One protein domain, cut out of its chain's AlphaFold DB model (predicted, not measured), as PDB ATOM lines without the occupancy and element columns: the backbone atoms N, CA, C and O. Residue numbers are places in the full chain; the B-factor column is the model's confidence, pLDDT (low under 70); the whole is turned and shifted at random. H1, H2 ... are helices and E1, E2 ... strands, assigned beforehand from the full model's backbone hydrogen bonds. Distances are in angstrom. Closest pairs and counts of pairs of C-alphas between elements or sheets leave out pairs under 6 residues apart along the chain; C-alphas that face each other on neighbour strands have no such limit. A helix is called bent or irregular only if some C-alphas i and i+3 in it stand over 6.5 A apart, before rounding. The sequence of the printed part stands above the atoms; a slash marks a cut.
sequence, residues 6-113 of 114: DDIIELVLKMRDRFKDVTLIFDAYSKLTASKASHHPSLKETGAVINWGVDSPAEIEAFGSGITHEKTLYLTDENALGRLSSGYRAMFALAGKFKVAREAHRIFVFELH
ATOM      1  N   ASP A   6      46.029 -44.655  22.824       96.06
ATOM      2  CA  ASP A   6      46.789 -45.639  23.608       96.06
ATOM      3  C   ASP A   6      46.302 -47.077  23.361       96.06
ATOM      4  O   ASP A   6      47.113 -47.975  23.127       96.06
ATOM      5  N   ASP A   7      44.981 -47.285  23.309       96.12
ATOM      6  CA  ASP A   7      44.377 -48.590  23.009       96.12
ATOM      7  C   ASP A   7      44.744 -49.071  21.594       96.12
ATOM      8  O   ASP A   7      44.903 -50.269  21.354       96.12
ATOM      9  N   ILE A   8      44.858 -48.149  20.632       95.56
ATOM     10  CA  ILE A   8      45.222 -48.463  19.244       95.56
ATOM     11  C   ILE A   8      46.692 -48.857  19.162       95.56
ATOM     12  O   ILE A   8      47.007 -49.862  18.525       95.56
ATOM     13  N   ILE A   9      47.574 -48.103  19.821       97.06
ATOM     14  CA  ILE A   9      49.003 -48.420  19.898       97.06
ATOM     15  C   ILE A   9      49.182 -49.806  20.520       97.06
ATOM     16  O   ILE A   9      49.844 -50.668  19.938       97.06
ATOM     17  N   GLU A  10      48.536 -50.058  21.659       97.69
ATOM     18  CA  GLU A  10      48.600 -51.348  22.343       97.69
ATOM     19  C   GLU A  10      48.079 -52.489  21.458       97.69
ATOM     20  O   GLU A  10      48.716 -53.540  21.361       97.69
ATOM     21  N   LEU A  11      46.947 -52.288  20.778       96.19
ATOM     22  CA  LEU A  11      46.362 -53.278  19.880       96.19
ATOM     23  C   LEU A  11      47.304 -53.618  18.716       96.19
ATOM     24  O   LEU A  11      47.525 -54.798  18.442       96.19
ATOM     25  N   VAL A  12      47.872 -52.612  18.042       96.31
ATOM     26  CA  VAL A  12      48.781 -52.811  16.899       96.31
ATOM     27  C   VAL A  12      50.047 -53.547  17.331       96.31
ATOM     28  O   VAL A  12      50.423 -54.531  16.690       96.31
ATOM     29  N   LEU A  13      50.663 -53.140  18.444       97.00
ATOM     30  CA  LEU A  13      51.856 -53.803  18.976       97.00
ATOM     31  C   LEU A  13      51.563 -55.251  19.387       97.00
ATOM     32  O   LEU A  13      52.306 -56.157  19.021       97.00
ATOM     33  N   LYS A  14      50.432 -55.505  20.060       96.69
ATOM     34  CA  LYS A  14      50.013 -56.871  20.404       96.69
ATOM     35  C   LYS A  14      49.760 -57.730  19.171       96.69
ATOM     36  O   LYS A  14      50.083 -58.913  19.202       96.69
ATOM     37  N   MET A  15      49.190 -57.177  18.100       96.31
ATOM     38  CA  MET A  15      49.006 -57.916  16.847       96.31
ATOM     39  C   MET A  15      50.352 -58.275  16.209       96.31
ATOM     40  O   MET A  15      50.543 -59.442  15.866       96.31
ATOM     41  N   ARG A  16      51.288 -57.318  16.127       95.81
ATOM     42  CA  ARG A  16      52.658 -57.548  15.636       95.81
ATOM     43  C   ARG A  16      53.369 -58.647  16.431       95.81
ATOM     44  O   ARG A  16      53.937 -59.552  15.838       95.81
ATOM     45  N   ASP A  17      53.307 -58.595  17.759       95.62
ATOM     46  CA  ASP A  17      54.062 -59.511  18.627       95.62
ATOM     47  C   ASP A  17      53.432 -60.909  18.715       95.62
ATOM     48  O   ASP A  17      54.108 -61.903  18.989       95.62
ATOM     49  N   ARG A  18      52.110 -61.008  18.523       96.25
ATOM     50  CA  ARG A  18      51.357 -62.257  18.708       96.25
ATOM     51  C   ARG A  18      51.287 -63.121  17.455       96.25
ATOM     52  O   ARG A  18      51.144 -64.345  17.583       96.25
ATOM     53  N   PHE A  19      51.294 -62.501  16.282       94.75
ATOM     54  CA  PHE A  19      51.094 -63.161  15.000       94.75
ATOM     55  C   PHE A  19      52.333 -62.996  14.124       94.75
ATOM     56  O   PHE A  19      53.064 -62.021  14.227       94.75
ATOM     57  N   LYS A  20      52.573 -63.973  13.251       88.38
ATOM     58  CA  LYS A  20      53.675 -63.926  12.294       88.38
ATOM     59  C   LYS A  20      53.161 -63.366  10.968       88.38
ATOM     60  O   LYS A  20      52.185 -63.913  10.465       88.38
ATOM     61  N   ASP A  21      53.842 -62.352  10.430       88.06
ATOM     62  CA  ASP A  21      53.597 -61.737   9.114       88.06
ATOM     63  C   ASP A  21      52.129 -61.304   8.915       88.06
ATOM     64  O   ASP A  21      51.322 -62.016   8.313       88.06
ATOM     65  N   VAL A  22      51.764 -60.145   9.475       96.50
ATOM     66  CA  VAL A  22      50.380 -59.639   9.471       96.50
ATOM     67  C   VAL A  22      50.205 -58.497   8.481       96.50
ATOM     68  O   VAL A  22      50.767 -57.426   8.680       96.50
ATOM     69  N   THR A  23      49.280 -58.660   7.537       98.12
ATOM     70  CA  THR A  23      48.727 -57.532   6.780       98.12
ATOM     71  C   THR A  23      47.556 -56.911   7.550       98.12
ATOM     72  O   THR A  23      46.474 -57.497   7.657       98.12
ATOM     73  N   LEU A  24      47.753 -55.707   8.086       97.31
ATOM     74  CA  LEU A  24      46.736 -54.926   8.788       97.31
ATOM     75  C   LEU A  24      46.050 -53.954   7.816       97.31
ATOM     76  O   LEU A  24      46.682 -53.046   7.278       97.31
ATOM     77  N   ILE A  25      44.737 -54.123   7.622       97.56
ATOM     78  CA  ILE A  25      43.907 -53.294   6.732       97.56
ATOM     79  C   ILE A  25      42.783 -52.657   7.544       97.56
ATOM     80  O   ILE A  25      42.018 -53.368   8.194       97.56
ATOM     81  N   PHE A  26      42.653 -51.332   7.495       95.81
ATOM     82  CA  PHE A  26      41.615 -50.624   8.249       95.81
ATOM     83  C   PHE A  26      41.246 -49.272   7.638       95.81
ATOM     84  O   PHE A  26      42.025 -48.640   6.921       95.81
ATOM     85  N   ASP A  27      40.037 -48.820   7.972       94.00
ATOM     86  CA  ASP A  27      39.550 -47.479   7.676       94.00
ATOM     87  C   ASP A  27      40.219 -46.432   8.575       94.00
ATOM     88  O   ASP A  27      40.180 -46.515   9.805       94.00
ATOM     89  N   ALA A  28      40.777 -45.398   7.954       95.25
ATOM     90  CA  ALA A  28      41.442 -44.287   8.610       95.25
ATOM     91  C   ALA A  28      40.731 -42.965   8.287       95.25
ATOM     92  O   ALA A  28      40.693 -42.508   7.138       95.25
ATOM     93  N   TYR A  29      40.193 -42.321   9.323       94.88
ATOM     94  CA  TYR A  29      39.778 -40.924   9.245       94.88
ATOM     95  C   TYR A  29      40.968 -40.001   9.480       94.88
ATOM     96  O   TYR A  29      41.787 -40.271  10.354       94.88
ATOM     97  N   SER A  30      41.017 -38.876   8.759       96.06
ATOM     98  CA  SER A  30      41.875 -37.749   9.160       96.06
ATOM     99  C   SER A  30      41.515 -37.269  10.568       96.06
ATOM    100  O   SER A  30      40.367 -37.426  11.004       96.06
ATOM    101  N   LYS A  31      42.448 -36.624  11.274       95.88
ATOM    102  CA  LYS A  31      42.171 -36.021  12.592       95.88
ATOM    103  C   LYS A  31      41.042 -34.993  12.508       95.88
ATOM    104  O   LYS A  31      40.168 -34.926  13.377       95.88
ATOM    105  N   LEU A  32      41.002 -34.236  11.410       94.50
ATOM    106  CA  LEU A  32      39.922 -33.292  11.131       94.50
ATOM    107  C   LEU A  32      38.568 -33.996  10.978       94.50
ATOM    108  O   LEU A  32      37.582 -33.554  11.562       94.50
ATOM    109  N   THR A  33      38.503 -35.082  10.208       93.69
ATOM    110  CA  THR A  33      37.264 -35.853  10.037       93.69
ATOM    111  C   THR A  33      36.830 -36.466  11.359       93.69
ATOM    112  O   THR A  33      35.667 -36.339  11.722       93.69
ATOM    113  N   ALA A  34      37.756 -37.075  12.103       93.50
ATOM    114  CA  ALA A  34      37.476 -37.704  13.387       93.50
ATOM    115  C   ALA A  34      36.893 -36.704  14.397       93.50
ATOM    116  O   ALA A  34      35.815 -36.944  14.934       93.50
ATOM    117  N   SER A  35      37.529 -35.537  14.561       91.81
ATOM    118  CA  SER A  35      37.045 -34.481  15.468       91.81
ATOM    119  C   SER A  35      35.666 -33.924  15.092       91.81
ATOM    120  O   SER A  35      34.945 -33.414  15.948       91.81
ATOM    121  N   LYS A  36      35.270 -34.028  13.816       91.06
ATOM    122  CA  LYS A  36      33.972 -33.556  13.318       91.06
ATOM    123  C   LYS A  36      32.936 -34.660  13.138       91.06
ATOM    124  O   LYS A  36      31.777 -34.333  12.898       91.06
ATOM    125  N   ALA A  37      33.311 -35.930  13.271       87.69
ATOM    126  CA  ALA A  37      32.469 -37.068  12.919       87.69
ATOM    127  C   ALA A  37      31.144 -37.090  13.700       87.69
ATOM    128  O   ALA A  37      30.101 -37.387  13.126       87.69
ATOM    129  N   SER A  38      31.153 -36.668  14.969       83.88
ATOM    130  CA  SER A  38      29.950 -36.556  15.811       83.88
ATOM    131  C   SER A  38      28.894 -35.575  15.283       83.88
ATOM    132  O   SER A  38      27.730 -35.660  15.672       83.88
ATOM    133  N   HIS A  39      29.258 -34.659  14.378       85.56
ATOM    134  CA  HIS A  39      28.311 -33.749  13.727       85.56
ATOM    135  C   HIS A  39      27.581 -34.399  12.547       85.56
ATOM    136  O   HIS A  39      26.597 -33.841  12.060       85.56
ATOM    137  N   HIS A  40      28.049 -35.553  12.060       85.88
ATOM    138  CA  HIS A  40      27.377 -36.262  10.982       85.88
ATOM    139  C   HIS A  40      26.060 -36.864  11.501       85.88
ATOM    140  O   HIS A  40      26.098 -37.585  12.503       85.88
ATOM    141  N   PRO A  41      24.909 -36.636  10.833       87.62
ATOM    142  CA  PRO A  41      23.607 -37.082  11.330       87.62
ATOM    143  C   PRO A  41      23.585 -38.563  11.714       87.62
ATOM    144  O   PRO A  41      23.182 -38.902  12.817       87.62
ATOM    145  N   SER A  42      24.129 -39.444  10.870       85.56
ATOM    146  CA  SER A  42      24.116 -40.888  11.151       85.56
ATOM    147  C   SER A  42      24.925 -41.309  12.383       85.56
ATOM    148  O   SER A  42      24.627 -42.351  12.953       85.56
ATOM    149  N   LEU A  43      25.948 -40.547  12.784       85.88
ATOM    150  CA  LEU A  43      26.735 -40.832  13.989       85.88
ATOM    151  C   LEU A  43      26.115 -40.175  15.222       85.88
ATOM    152  O   LEU A  43      26.137 -40.744  16.310       85.88
ATOM    153  N   LYS A  44      25.502 -39.006  15.036       87.25
ATOM    154  CA  LYS A  44      24.750 -38.325  16.086       87.25
ATOM    155  C   LYS A  44      23.579 -39.176  16.584       87.25
ATOM    156  O   LYS A  44      23.408 -39.299  17.792       87.25
ATOM    157  N   GLU A  45      22.824 -39.796  15.675       90.25
ATOM    158  CA  GLU A  45      21.674 -40.643  16.032       90.25
ATOM    159  C   GLU A  45      22.067 -41.912  16.806       90.25
ATOM    160  O   GLU A  45      21.265 -42.444  17.567       90.25
ATOM    161  N   THR A  46      23.298 -42.408  16.644       88.94
ATOM    162  CA  THR A  46      23.766 -43.619  17.340       88.94
ATOM    163  C   THR A  46      24.473 -43.321  18.660       88.94
ATOM    164  O   THR A  46      24.744 -44.246  19.422       88.94
ATOM    165  N   GLY A  47      24.815 -42.057  18.931       85.12
ATOM    166  CA  GLY A  47      25.680 -41.685  20.053       85.12
ATOM    167  C   GLY A  47      27.118 -42.203  19.914       85.12
ATOM    168  O   GLY A  47      27.874 -42.173  20.884       85.12
ATOM    169  N   ALA A  48      27.504 -42.691  18.730       86.44
ATOM    170  CA  ALA A  48      28.842 -43.203  18.479       86.44
ATOM    171  C   ALA A  48      29.879 -42.078  18.578       86.44
ATOM    172  O   ALA A  48      29.748 -41.027  17.946       86.44
ATOM    173  N   VAL A  49      30.949 -42.333  19.330       87.31
ATOM    174  CA  VAL A  49      32.068 -41.400  19.475       87.31
ATOM    175  C   VAL A  49      33.263 -41.913  18.683       87.31
ATOM    176  O   VAL A  49      33.680 -43.063  18.816       87.31
ATOM    177  N   ILE A  50      33.814 -41.038  17.845       90.75
ATOM    178  CA  ILE A  50      35.061 -41.272  17.126       90.75
ATOM    179  C   ILE A  50      36.171 -40.588  17.919       90.75
ATOM    180  O   ILE A  50      36.279 -39.367  17.907       90.75
ATOM    181  N   ASN A  51      36.981 -41.386  18.612       91.56
ATOM    182  CA  ASN A  51      38.005 -40.890  19.533       91.56
ATOM    183  C   ASN A  51      39.362 -40.653  18.866       91.56
ATOM    184  O   ASN A  51      40.186 -39.909  19.387       91.56
ATOM    185  N   TRP A  52      39.595 -41.273  17.709       93.94
ATOM    186  CA  TRP A  52      40.893 -41.241  17.047       93.94
ATOM    187  C   TRP A  52      40.783 -41.095  15.531       93.94
ATOM    188  O   TRP A  52      39.863 -41.637  14.896       93.94
ATOM    189  N   GLY A  53      41.766 -40.382  14.985       95.19
ATOM    190  CA  GLY A  53      42.055 -40.219  13.569       95.19
ATOM    191  C   GLY A  53      43.558 -40.024  13.361       95.19
ATOM    192  O   GLY A  53      44.290 -39.720  14.299       95.19
ATOM    193  N   VAL A  54      44.001 -40.188  12.123       96.50
ATOM    194  CA  VAL A  54      45.410 -40.192  11.724       96.50
ATOM    195  C   VAL A  54      45.554 -39.462  10.393       96.50
ATOM    196  O   VAL A  54      44.726 -39.634   9.493       96.50
ATOM    197  N   ASP A  55      46.587 -38.639  10.237       97.00
ATOM    198  CA  ASP A  55      46.803 -37.828   9.034       97.00
ATOM    199  C   ASP A  55      47.891 -38.425   8.134       97.00
ATOM    200  O   ASP A  55      47.778 -38.362   6.908       97.00
ATOM    201  N   SER A  56      48.873 -39.122   8.703       96.75
ATOM    202  CA  SER A  56      49.962 -39.750   7.954       96.75
ATOM    203  C   SER A  56      50.214 -41.201   8.377       96.75
ATOM    204  O   SER A  56      50.188 -41.487   9.572       96.75
ATOM    205  N   PRO A  57      50.541 -42.112   7.437       97.62
ATOM    206  CA  PRO A  57      51.028 -43.448   7.782       97.62
ATOM    207  C   PRO A  57      52.236 -43.430   8.728       97.62
ATOM    208  O   PRO A  57      52.327 -44.279   9.609       97.62
ATOM    209  N   ALA A  58      53.099 -42.413   8.613       98.06
ATOM    210  CA  ALA A  58      54.285 -42.255   9.455       98.06
ATOM    211  C   ALA A  58      53.965 -42.149  10.958       98.06
ATOM    212  O   ALA A  58      54.796 -42.499  11.788       98.06
ATOM    213  N   GLU A  59      52.765 -41.683  11.323       97.75
ATOM    214  CA  GLU A  59      52.329 -41.646  12.726       97.75
ATOM    215  C   GLU A  59      52.167 -43.059  13.303       97.75
ATOM    216  O   GLU A  59      52.417 -43.269  14.482       97.75
ATOM    217  N   ILE A  60      51.796 -44.027  12.463       97.25
ATOM    218  CA  ILE A  60      51.588 -45.431  12.840       97.25
ATOM    219  C   ILE A  60      52.907 -46.200  12.787       97.25
ATOM    220  O   ILE A  60      53.188 -46.997  13.674       97.25
ATOM    221  N   GLU A  61      53.754 -45.925  11.791       98.31
ATOM    222  CA  GLU A  61      55.122 -46.470  11.739       98.31
ATOM    223  C   GLU A  61      55.931 -46.069  12.986       98.31
ATOM    224  O   GLU A  61      56.775 -46.824  13.463       98.31
ATOM    225  N   ALA A  62      55.631 -44.905  13.572       98.00
ATOM    226  CA  ALA A  62      56.250 -44.438  14.806       98.00
ATOM    227  C   ALA A  62      55.836 -45.228  16.066       98.00
ATOM    228  O   ALA A  62      56.470 -45.053  17.106       98.00
ATOM    229  N   PHE A  63      54.821 -46.104  16.005       97.12
ATOM    230  CA  PHE A  63      54.411 -46.923  17.156       97.12
ATOM    231  C   PHE A  63      55.485 -47.941  17.562       97.12
ATOM    232  O   PHE A  63      55.562 -48.329  18.727       97.12
ATOM    233  N   GLY A  64      56.331 -48.374  16.624       95.56
ATOM    234  CA  GLY A  64      57.426 -49.292  16.907       95.56
ATOM    235  C   GLY A  64      58.057 -49.885  15.652       95.56
ATOM    236  O   GLY A  64      57.530 -49.785  14.549       95.56
ATOM    237  N   SER A  65      59.199 -50.552  15.828       95.56
ATOM    238  CA  SER A  65      59.861 -51.282  14.745       95.56
ATOM    239  C   SER A  65      58.976 -52.393  14.179       95.56
ATOM    240  O   SER A  65      58.138 -52.954  14.890       95.56
ATOM    241  N   GLY A  66      59.203 -52.733  12.909       95.69
ATOM    242  CA  GLY A  66      58.478 -53.811  12.235       95.69
ATOM    243  C   GLY A  66      57.057 -53.441  11.807       95.69
ATOM    244  O   GLY A  66      56.320 -54.319  11.387       95.69
ATOM    245  N   ILE A  67      56.672 -52.165  11.895       97.75
ATOM    246  CA  ILE A  67      55.403 -51.640  11.384       97.75
ATOM    247  C   ILE A  67      55.718 -50.815  10.141       97.75
ATOM    248  O   ILE A  67      56.376 -49.781  10.242       97.75
ATOM    249  N   THR A  68      55.276 -51.271   8.973       97.88
ATOM    250  CA  THR A  68      55.602 -50.623   7.697       97.88
ATOM    251  C   THR A  68      54.350 -50.342   6.890       97.88
ATOM    252  O   THR A  68      53.475 -51.194   6.730       97.88
ATOM    253  N   HIS A  69      54.242 -49.120   6.371       98.56
ATOM    254  CA  HIS A  69      53.169 -48.773   5.452       98.56
ATOM    255  C   HIS A  69      53.395 -49.456   4.101       98.56
ATOM    256  O   HIS A  69      54.427 -49.261   3.462       98.56
ATOM    257  N   GLU A  70      52.424 -50.250   3.645       98.19
ATOM    258  CA  GLU A  70      52.479 -50.862   2.315       98.19
ATOM    259  C   GLU A  70      51.852 -49.926   1.275       98.19
ATOM    260  O   GLU A  70      52.450 -49.617   0.243       98.19
ATOM    261  N   LYS A  71      50.614 -49.484   1.526       97.75
ATOM    262  CA  LYS A  71      49.861 -48.629   0.601       97.75
ATOM    263  C   LYS A  71      48.668 -47.954   1.260       97.75
ATOM    264  O   LYS A  71      48.118 -48.397   2.266       97.75
ATOM    265  N   THR A  72      48.243 -46.865   0.636       97.75
ATOM    266  CA  THR A  72      46.998 -46.165   0.953       97.75
ATOM    267  C   THR A  72      46.052 -46.332  -0.220       97.75
ATOM    268  O   THR A  72      46.441 -46.065  -1.355       97.75
ATOM    269  N   LEU A  73      44.818 -46.744   0.053       96.69
ATOM    270  CA  LEU A  73      43.753 -46.785  -0.942       96.69
ATOM    271  C   LEU A  73      42.815 -45.612  -0.683       96.69
ATOM    272  O   LEU A  73      42.276 -45.471   0.422       96.69
ATOM    273  N   TYR A  74      42.605 -44.772  -1.691       95.69
ATOM    274  CA  TYR A  74      41.657 -43.673  -1.589       95.69
ATOM    275  C   TYR A  74      40.304 -44.091  -2.151       95.69
ATOM    276  O   TYR A  74      40.198 -44.731  -3.197       95.69
ATOM    277  N   LEU A  75      39.233 -43.651  -1.492       92.75
ATOM    278  CA  LEU A  75      37.862 -43.905  -1.952       92.75
ATOM    279  C   LEU A  75      37.527 -43.171  -3.264       92.75
ATOM    280  O   LEU A  75      36.489 -43.415  -3.872       92.75
ATOM    281  N   THR A  76      38.415 -42.279  -3.704       94.12
ATOM    282  CA  THR A  76      38.325 -41.531  -4.960       94.12
ATOM    283  C   THR A  76      39.255 -42.068  -6.050       94.12
ATOM    284  O   THR A  76      39.383 -41.422  -7.085       94.12
ATOM    285  N   ASP A  77      39.933 -43.198  -5.833       93.31
ATOM    286  CA  ASP A  77      40.758 -43.835  -6.866       93.31
ATOM    287  C   ASP A  77      39.880 -44.518  -7.924       93.31
ATOM    288  O   ASP A  77      38.778 -44.985  -7.631       93.31
ATOM    289  N   GLU A  78      40.386 -44.655  -9.153       88.19
ATOM    290  CA  GLU A  78      39.642 -45.237 -10.288       88.19
ATOM    291  C   GLU A  78      39.063 -46.629  -9.990       88.19
ATOM    292  O   GLU A  78      37.932 -46.934 -10.366       88.19
ATOM    293  N   ASN A  79      39.790 -47.458  -9.234       88.75
ATOM    294  CA  ASN A  79      39.318 -48.783  -8.822       88.75
ATOM    295  C   ASN A  79      38.056 -48.723  -7.940       88.75
ATOM    296  O   ASN A  79      37.221 -49.631  -7.996       88.75
ATOM    297  N   ALA A  80      37.912 -47.669  -7.130       90.38
ATOM    298  CA  ALA A  80      36.726 -47.413  -6.319       90.38
ATOM    299  C   ALA A  80      35.633 -46.720  -7.150       90.38
ATOM    300  O   ALA A  80      34.483 -47.163  -7.164       90.38
ATOM    301  N   LEU A  81      36.000 -45.691  -7.918       93.62
ATOM    302  CA  LEU A  81      35.095 -44.907  -8.763       93.62
ATOM    303  C   LEU A  81      34.421 -45.733  -9.868       93.62
ATOM    304  O   LEU A  81      33.249 -45.513 -10.194       93.62
ATOM    305  N   GLY A  82      35.129 -46.711 -10.433       92.06
ATOM    306  CA  GLY A  82      34.605 -47.621 -11.450       92.06
ATOM    307  C   GLY A  82      33.393 -48.425 -10.970       92.06
ATOM    308  O   GLY A  82      32.533 -48.773 -11.779       92.06
ATOM    309  N   ARG A  83      33.265 -48.637  -9.652       92.75
ATOM    310  CA  ARG A  83      32.151 -49.367  -9.021       92.75
ATOM    311  C   ARG A  83      30.917 -48.498  -8.763       92.75
ATOM    312  O   ARG A  83      29.866 -49.028  -8.412       92.75
ATOM    313  N   LEU A  84      31.030 -47.178  -8.922       94.00
ATOM    314  CA  LEU A  84      29.936 -46.230  -8.707       94.00
ATOM    315  C   LEU A  84      29.119 -46.013  -9.985       94.00
ATOM    316  O   LEU A  84      29.628 -46.148 -11.102       94.00
ATOM    317  N   SER A  85      27.854 -45.611  -9.825       95.69
ATOM    318  CA  SER A  85      27.041 -45.119 -10.942       95.69
ATOM    319  C   SER A  85      27.619 -43.815 -11.501       95.69
ATOM    320  O   SER A  85      28.322 -43.087 -10.799       95.69
ATOM    321  N   SER A  86      27.317 -43.484 -12.758       94.06
ATOM    322  CA  SER A  86      27.957 -42.368 -13.473       94.06
ATOM    323  C   SER A  86      27.875 -41.018 -12.745       94.06
ATOM    324  O   SER A  86      28.844 -40.263 -12.754       94.06
ATOM    325  N   GLY A  87      26.751 -40.726 -12.079       94.69
ATOM    326  CA  GLY A  87      26.578 -39.486 -11.312       94.69
ATOM    327  C   GLY A  87      27.460 -39.433 -10.062       94.69
ATOM    328  O   GLY A  87      28.202 -38.471  -9.866       94.69
ATOM    329  N   TYR A  88      27.439 -40.494  -9.249       93.94
ATOM    330  CA  TYR A  88      28.307 -40.598  -8.074       93.94
ATOM    331  C   TYR A  88      29.784 -40.625  -8.467       93.94
ATOM    332  O   TYR A  88      30.594 -39.949  -7.841       93.94
ATOM    333  N   ARG A  89      30.130 -41.326  -9.548       95.75
ATOM    334  CA  ARG A  89      31.487 -41.351 -10.095       95.75
ATOM    335  C   ARG A  89      32.008 -39.944 -10.372       95.75
ATOM    336  O   ARG A  89      33.085 -39.603  -9.901       95.75
ATOM    337  N   ALA A  90      31.241 -39.117 -11.083       95.19
ATOM    338  CA  ALA A  90      31.635 -37.741 -11.384       95.19
ATOM    339  C   ALA A  90      31.787 -36.884 -10.113       95.19
ATOM    340  O   ALA A  90      32.761 -36.141  -9.984       95.19
ATOM    341  N   MET A  91      30.862 -37.022  -9.157       95.50
ATOM    342  CA  MET A  91      30.915 -36.318  -7.871       95.50
ATOM    343  C   MET A  91      32.181 -36.672  -7.076       95.50
ATOM    344  O   MET A  91      32.916 -35.778  -6.659       95.50
ATOM    345  N   PHE A  92      32.464 -37.964  -6.893       94.81
ATOM    346  CA  PHE A  92      33.631 -38.422  -6.136       94.81
ATOM    347  C   PHE A  92      34.951 -38.163  -6.879       94.81
ATOM    348  O   PHE A  92      35.941 -37.822  -6.235       94.81
ATOM    349  N   ALA A  93      34.969 -38.221  -8.216       94.50
ATOM    350  CA  ALA A  93      36.126 -37.812  -9.015       94.50
ATOM    351  C   ALA A  93      36.462 -36.325  -8.812       94.50
ATOM    352  O   ALA A  93      37.630 -35.953  -8.700       94.50
ATOM    353  N   LEU A  94      35.442 -35.460  -8.735       95.06
ATOM    354  CA  LEU A  94      35.635 -34.044  -8.429       95.06
ATOM    355  C   LEU A  94      36.124 -33.846  -6.989       95.06
ATOM    356  O   LEU A  94      37.080 -33.102  -6.774       95.06
ATOM    357  N   ALA A  95      35.515 -34.536  -6.020       93.50
ATOM    358  CA  ALA A  95      35.927 -34.486  -4.618       93.50
ATOM    359  C   ALA A  95      37.396 -34.914  -4.436       93.50
ATOM    360  O   ALA A  95      38.140 -34.250  -3.717       93.50
ATOM    361  N   GLY A  96      37.847 -35.946  -5.156       94.19
ATOM    362  CA  GLY A  96      39.222 -36.459  -5.112       94.19
ATOM    363  C   GLY A  96      40.305 -35.460  -5.533       94.19
ATOM    364  O   GLY A  96      41.474 -35.636  -5.184       94.19
ATOM    365  N   LYS A  97      39.940 -34.374  -6.229       94.94
ATOM    366  CA  LYS A  97      40.870 -33.280  -6.565       94.94
ATOM    367  C   LYS A  97      41.232 -32.417  -5.356       94.94
ATOM    368  O   LYS A  97      42.258 -31.739  -5.375       94.94
ATOM    369  N   PHE A  98      40.415 -32.436  -4.305       95.31
ATOM    370  CA  PHE A  98      40.651 -31.683  -3.079       95.31
ATOM    371  C   PHE A  98      41.291 -32.590  -2.032       95.31
ATOM    372  O   PHE A  98      40.660 -33.528  -1.552       95.31
ATOM    373  N   LYS A  99      42.527 -32.275  -1.625       93.44
ATOM    374  CA  LYS A  99      43.290 -33.069  -0.644       93.44
ATOM    375  C   LYS A  99      42.480 -33.372   0.619       93.44
ATOM    376  O   LYS A  99      42.402 -34.522   1.025       93.44
ATOM    377  N   VAL A 100      41.827 -32.355   1.185       94.00
ATOM    378  CA  VAL A 100      41.014 -32.486   2.405       94.00
ATOM    379  C   VAL A 100      39.889 -33.505   2.234       94.00
ATOM    380  O   VAL A 100      39.654 -34.296   3.136       94.00
ATOM    381  N   ALA A 101      39.209 -33.515   1.085       93.25
ATOM    382  CA  ALA A 101      38.129 -34.462   0.822       93.25
ATOM    383  C   ALA A 101      38.671 -35.866   0.521       93.25
ATOM    384  O   ALA A 101      38.153 -36.846   1.049       93.25
ATOM    385  N   ARG A 102      39.743 -35.965  -0.272       94.88
ATOM    386  CA  ARG A 102      40.404 -37.235  -0.600       94.88
ATOM    387  C   ARG A 102      40.972 -37.939   0.633       94.88
ATOM    388  O   ARG A 102      40.895 -39.155   0.734       94.88
ATOM    389  N   GLU A 103      41.554 -37.185   1.560       95.69
ATOM    390  CA  GLU A 103      42.188 -37.719   2.770       95.69
ATOM    391  C   GLU A 103      41.231 -37.790   3.965       95.69
ATOM    392  O   GLU A 103      41.596 -38.352   4.998       95.69
ATOM    393  N   ALA A 104      39.997 -37.285   3.832       94.62
ATOM    394  CA  ALA A 104      39.005 -37.305   4.902       94.62
ATOM    395  C   ALA A 104      38.758 -38.723   5.435       94.62
ATOM    396  O   ALA A 104      38.658 -38.901   6.650       94.62
ATOM    397  N   HIS A 105      38.684 -39.703   4.530       94.44
ATOM    398  CA  HIS A 105      38.534 -41.128   4.810       94.44
ATOM    399  C   HIS A 105      39.285 -41.922   3.737       94.44
ATOM    400  O   HIS A 105      39.050 -41.749   2.541       94.44
ATOM    401  N   ARG A 106      40.212 -42.768   4.176       95.56
ATOM    402  CA  ARG A 106      41.035 -43.636   3.329       95.56
ATOM    403  C   ARG A 106      41.239 -44.984   4.002       95.56
ATOM    404  O   ARG A 106      40.986 -45.112   5.195       95.56
ATOM    405  N   ILE A 107      41.704 -45.969   3.247       97.12
ATOM    406  CA  ILE A 107      42.087 -47.271   3.792       97.12
ATOM    407  C   ILE A 107      43.605 -47.319   3.847       97.12
ATOM    408  O   ILE A 107      44.280 -47.027   2.856       97.12
ATOM    409  N   PHE A 108      44.132 -47.698   5.000       97.88
ATOM    410  CA  PHE A 108      45.544 -47.987   5.156       97.88
ATOM    411  C   PHE A 108      45.791 -49.486   5.135       97.88
ATOM    412  O   PHE A 108      45.000 -50.262   5.672       97.88
ATOM    413  N   VAL A 109      46.901 -49.861   4.503       98.38
ATOM    414  CA  VAL A 109      47.437 -51.217   4.494       98.38
ATOM    415  C   VAL A 109      48.849 -51.160   5.053       98.38
ATOM    416  O   VAL A 109      49.687 -50.402   4.557       98.38
ATOM    417  N   PHE A 110      49.078 -51.932   6.105       98.50
ATOM    418  CA  PHE A 110      50.345 -52.043   6.808       98.50
ATOM    419  C   PHE A 110      50.782 -53.498   6.870       98.50
ATOM    420  O   PHE A 110      49.943 -54.383   7.010       98.50
ATOM    421  N   GLU A 111      52.087 -53.717   6.844       98.19
ATOM    422  CA  GLU A 111      52.691 -54.994   7.200       98.19
ATOM    423  C   GLU A 111      53.260 -54.899   8.617       98.19
ATOM    424  O   GLU A 111      53.876 -53.895   8.995       98.19
ATOM    425  N   LEU A 112      53.009 -55.932   9.422       97.56
ATOM    426  CA  LEU A 112      53.537 -56.067  10.774       97.56
ATOM    427  C   LEU A 112      54.448 -57.294  10.843       97.56
ATOM    428  O   LEU A 112      54.019 -58.427  10.601       97.56
ATOM    429  N   HIS A 113      55.691 -57.054  11.242       93.75
ATOM    430  CA  HIS A 113      56.727 -58.055  11.452       93.75
ATOM    431  C   HIS A 113      57.251 -57.942  12.887       93.75
ATOM    432  O   HIS A 113      57.519 -56.835  13.358       93.75
TER     433      HIS A 113
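This is residues 6 to 113 of the 114 residues of an uncharacterized protein of bioreactor metagenome (UniProt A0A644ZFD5). A long, strongly twisted ribbon of three strands makes the body, with H1 packed at one end of it, by the start of E1 and the end of E3, and the short H4 packed on it by E2. Past the ribbon's other end there are two outgrowths: H2 leads to H3, where residues 39 to 45 stick out, and H5, H6 and H7 make a second group, with H6 farthest out. Residues 45 to 56, with no named element, lead back from H3 to H4. The printed part has 108 residues with seven named helices and three named strands, in the order H1 E1 H2 H3 H4 E2 H5 H6 H7 E3; the class is mixed, helices and strands, and the sheet E1 - E3 - E2 is antiparallel. The whole is only just compact, close to loose, with a radius of gyration of the C-alphas of 15.7 A, and spans 45 by 32 by 20 A.

H1, residues 6 to 18, is on the sheet of E1, residues 22 to 29, E3, residues 105 to 112, and E2, residues 67 to 74, at a height over the sheet of 10.4 A. The closest C-alphas of H1 and E3 are those of Arg 16 and Leu 112, 5.2 A. E1 and inner strand E3 are antiparallel at 158 degrees, with N 24 and O 110 within hydrogen-bond range at 2.8 A. H2, residues 31 to 39, is irregular, with C-alphas 35 and 38 7.4 A apart, and only grazes the sheet. H2 and H3, residues 41 to 44, are close but not clearly touching, with closest C-alphas Ser 38 and Lys 44 at 5.5 A. H4, residues 57 to 61, is on the sheet at a height of 7.8 A; its closest C-alpha pair with E2 is Glu 61 and Ile 67, 5.2 A. E2 bends by 52 degrees at residue 70 and is antiparallel to E3 at 153 degrees, with N 70 and O 109 at 2.9 A. H5, residues 78 to 81, and H6, residues 86 to 95, only just touch, with 3 pairs of C-alphas within 8 A, the closest Leu 81 and Arg 89 at 5.2 A. H7, residues 99 to 103, only grazes the sheet and is near H2, with 6 pairs of C-alphas within 10 A. Every O i to N i+4 pair is within hydrogen-bond range in H1, H4, H6 and H7, and 3 of 5 are in H2; H3 and H5 are too short for one.

H1 begins at C-alpha 6, (46.789, -45.639, 23.608), and is 17.9 A long; E1 is 21.5 A, E2 20.5 A, H2 14.1 A and H6 14.3 A. E3 is 22.0 A long and ends at C-alpha 112, (53.537, -56.067, 10.774).

The C-alphas farthest apart are those of Asp 17 and Gly 87, 45.3 A. The printed part has no cut, the link from H3 to H4 is long, and no printed residue is under 70 in pLDDT.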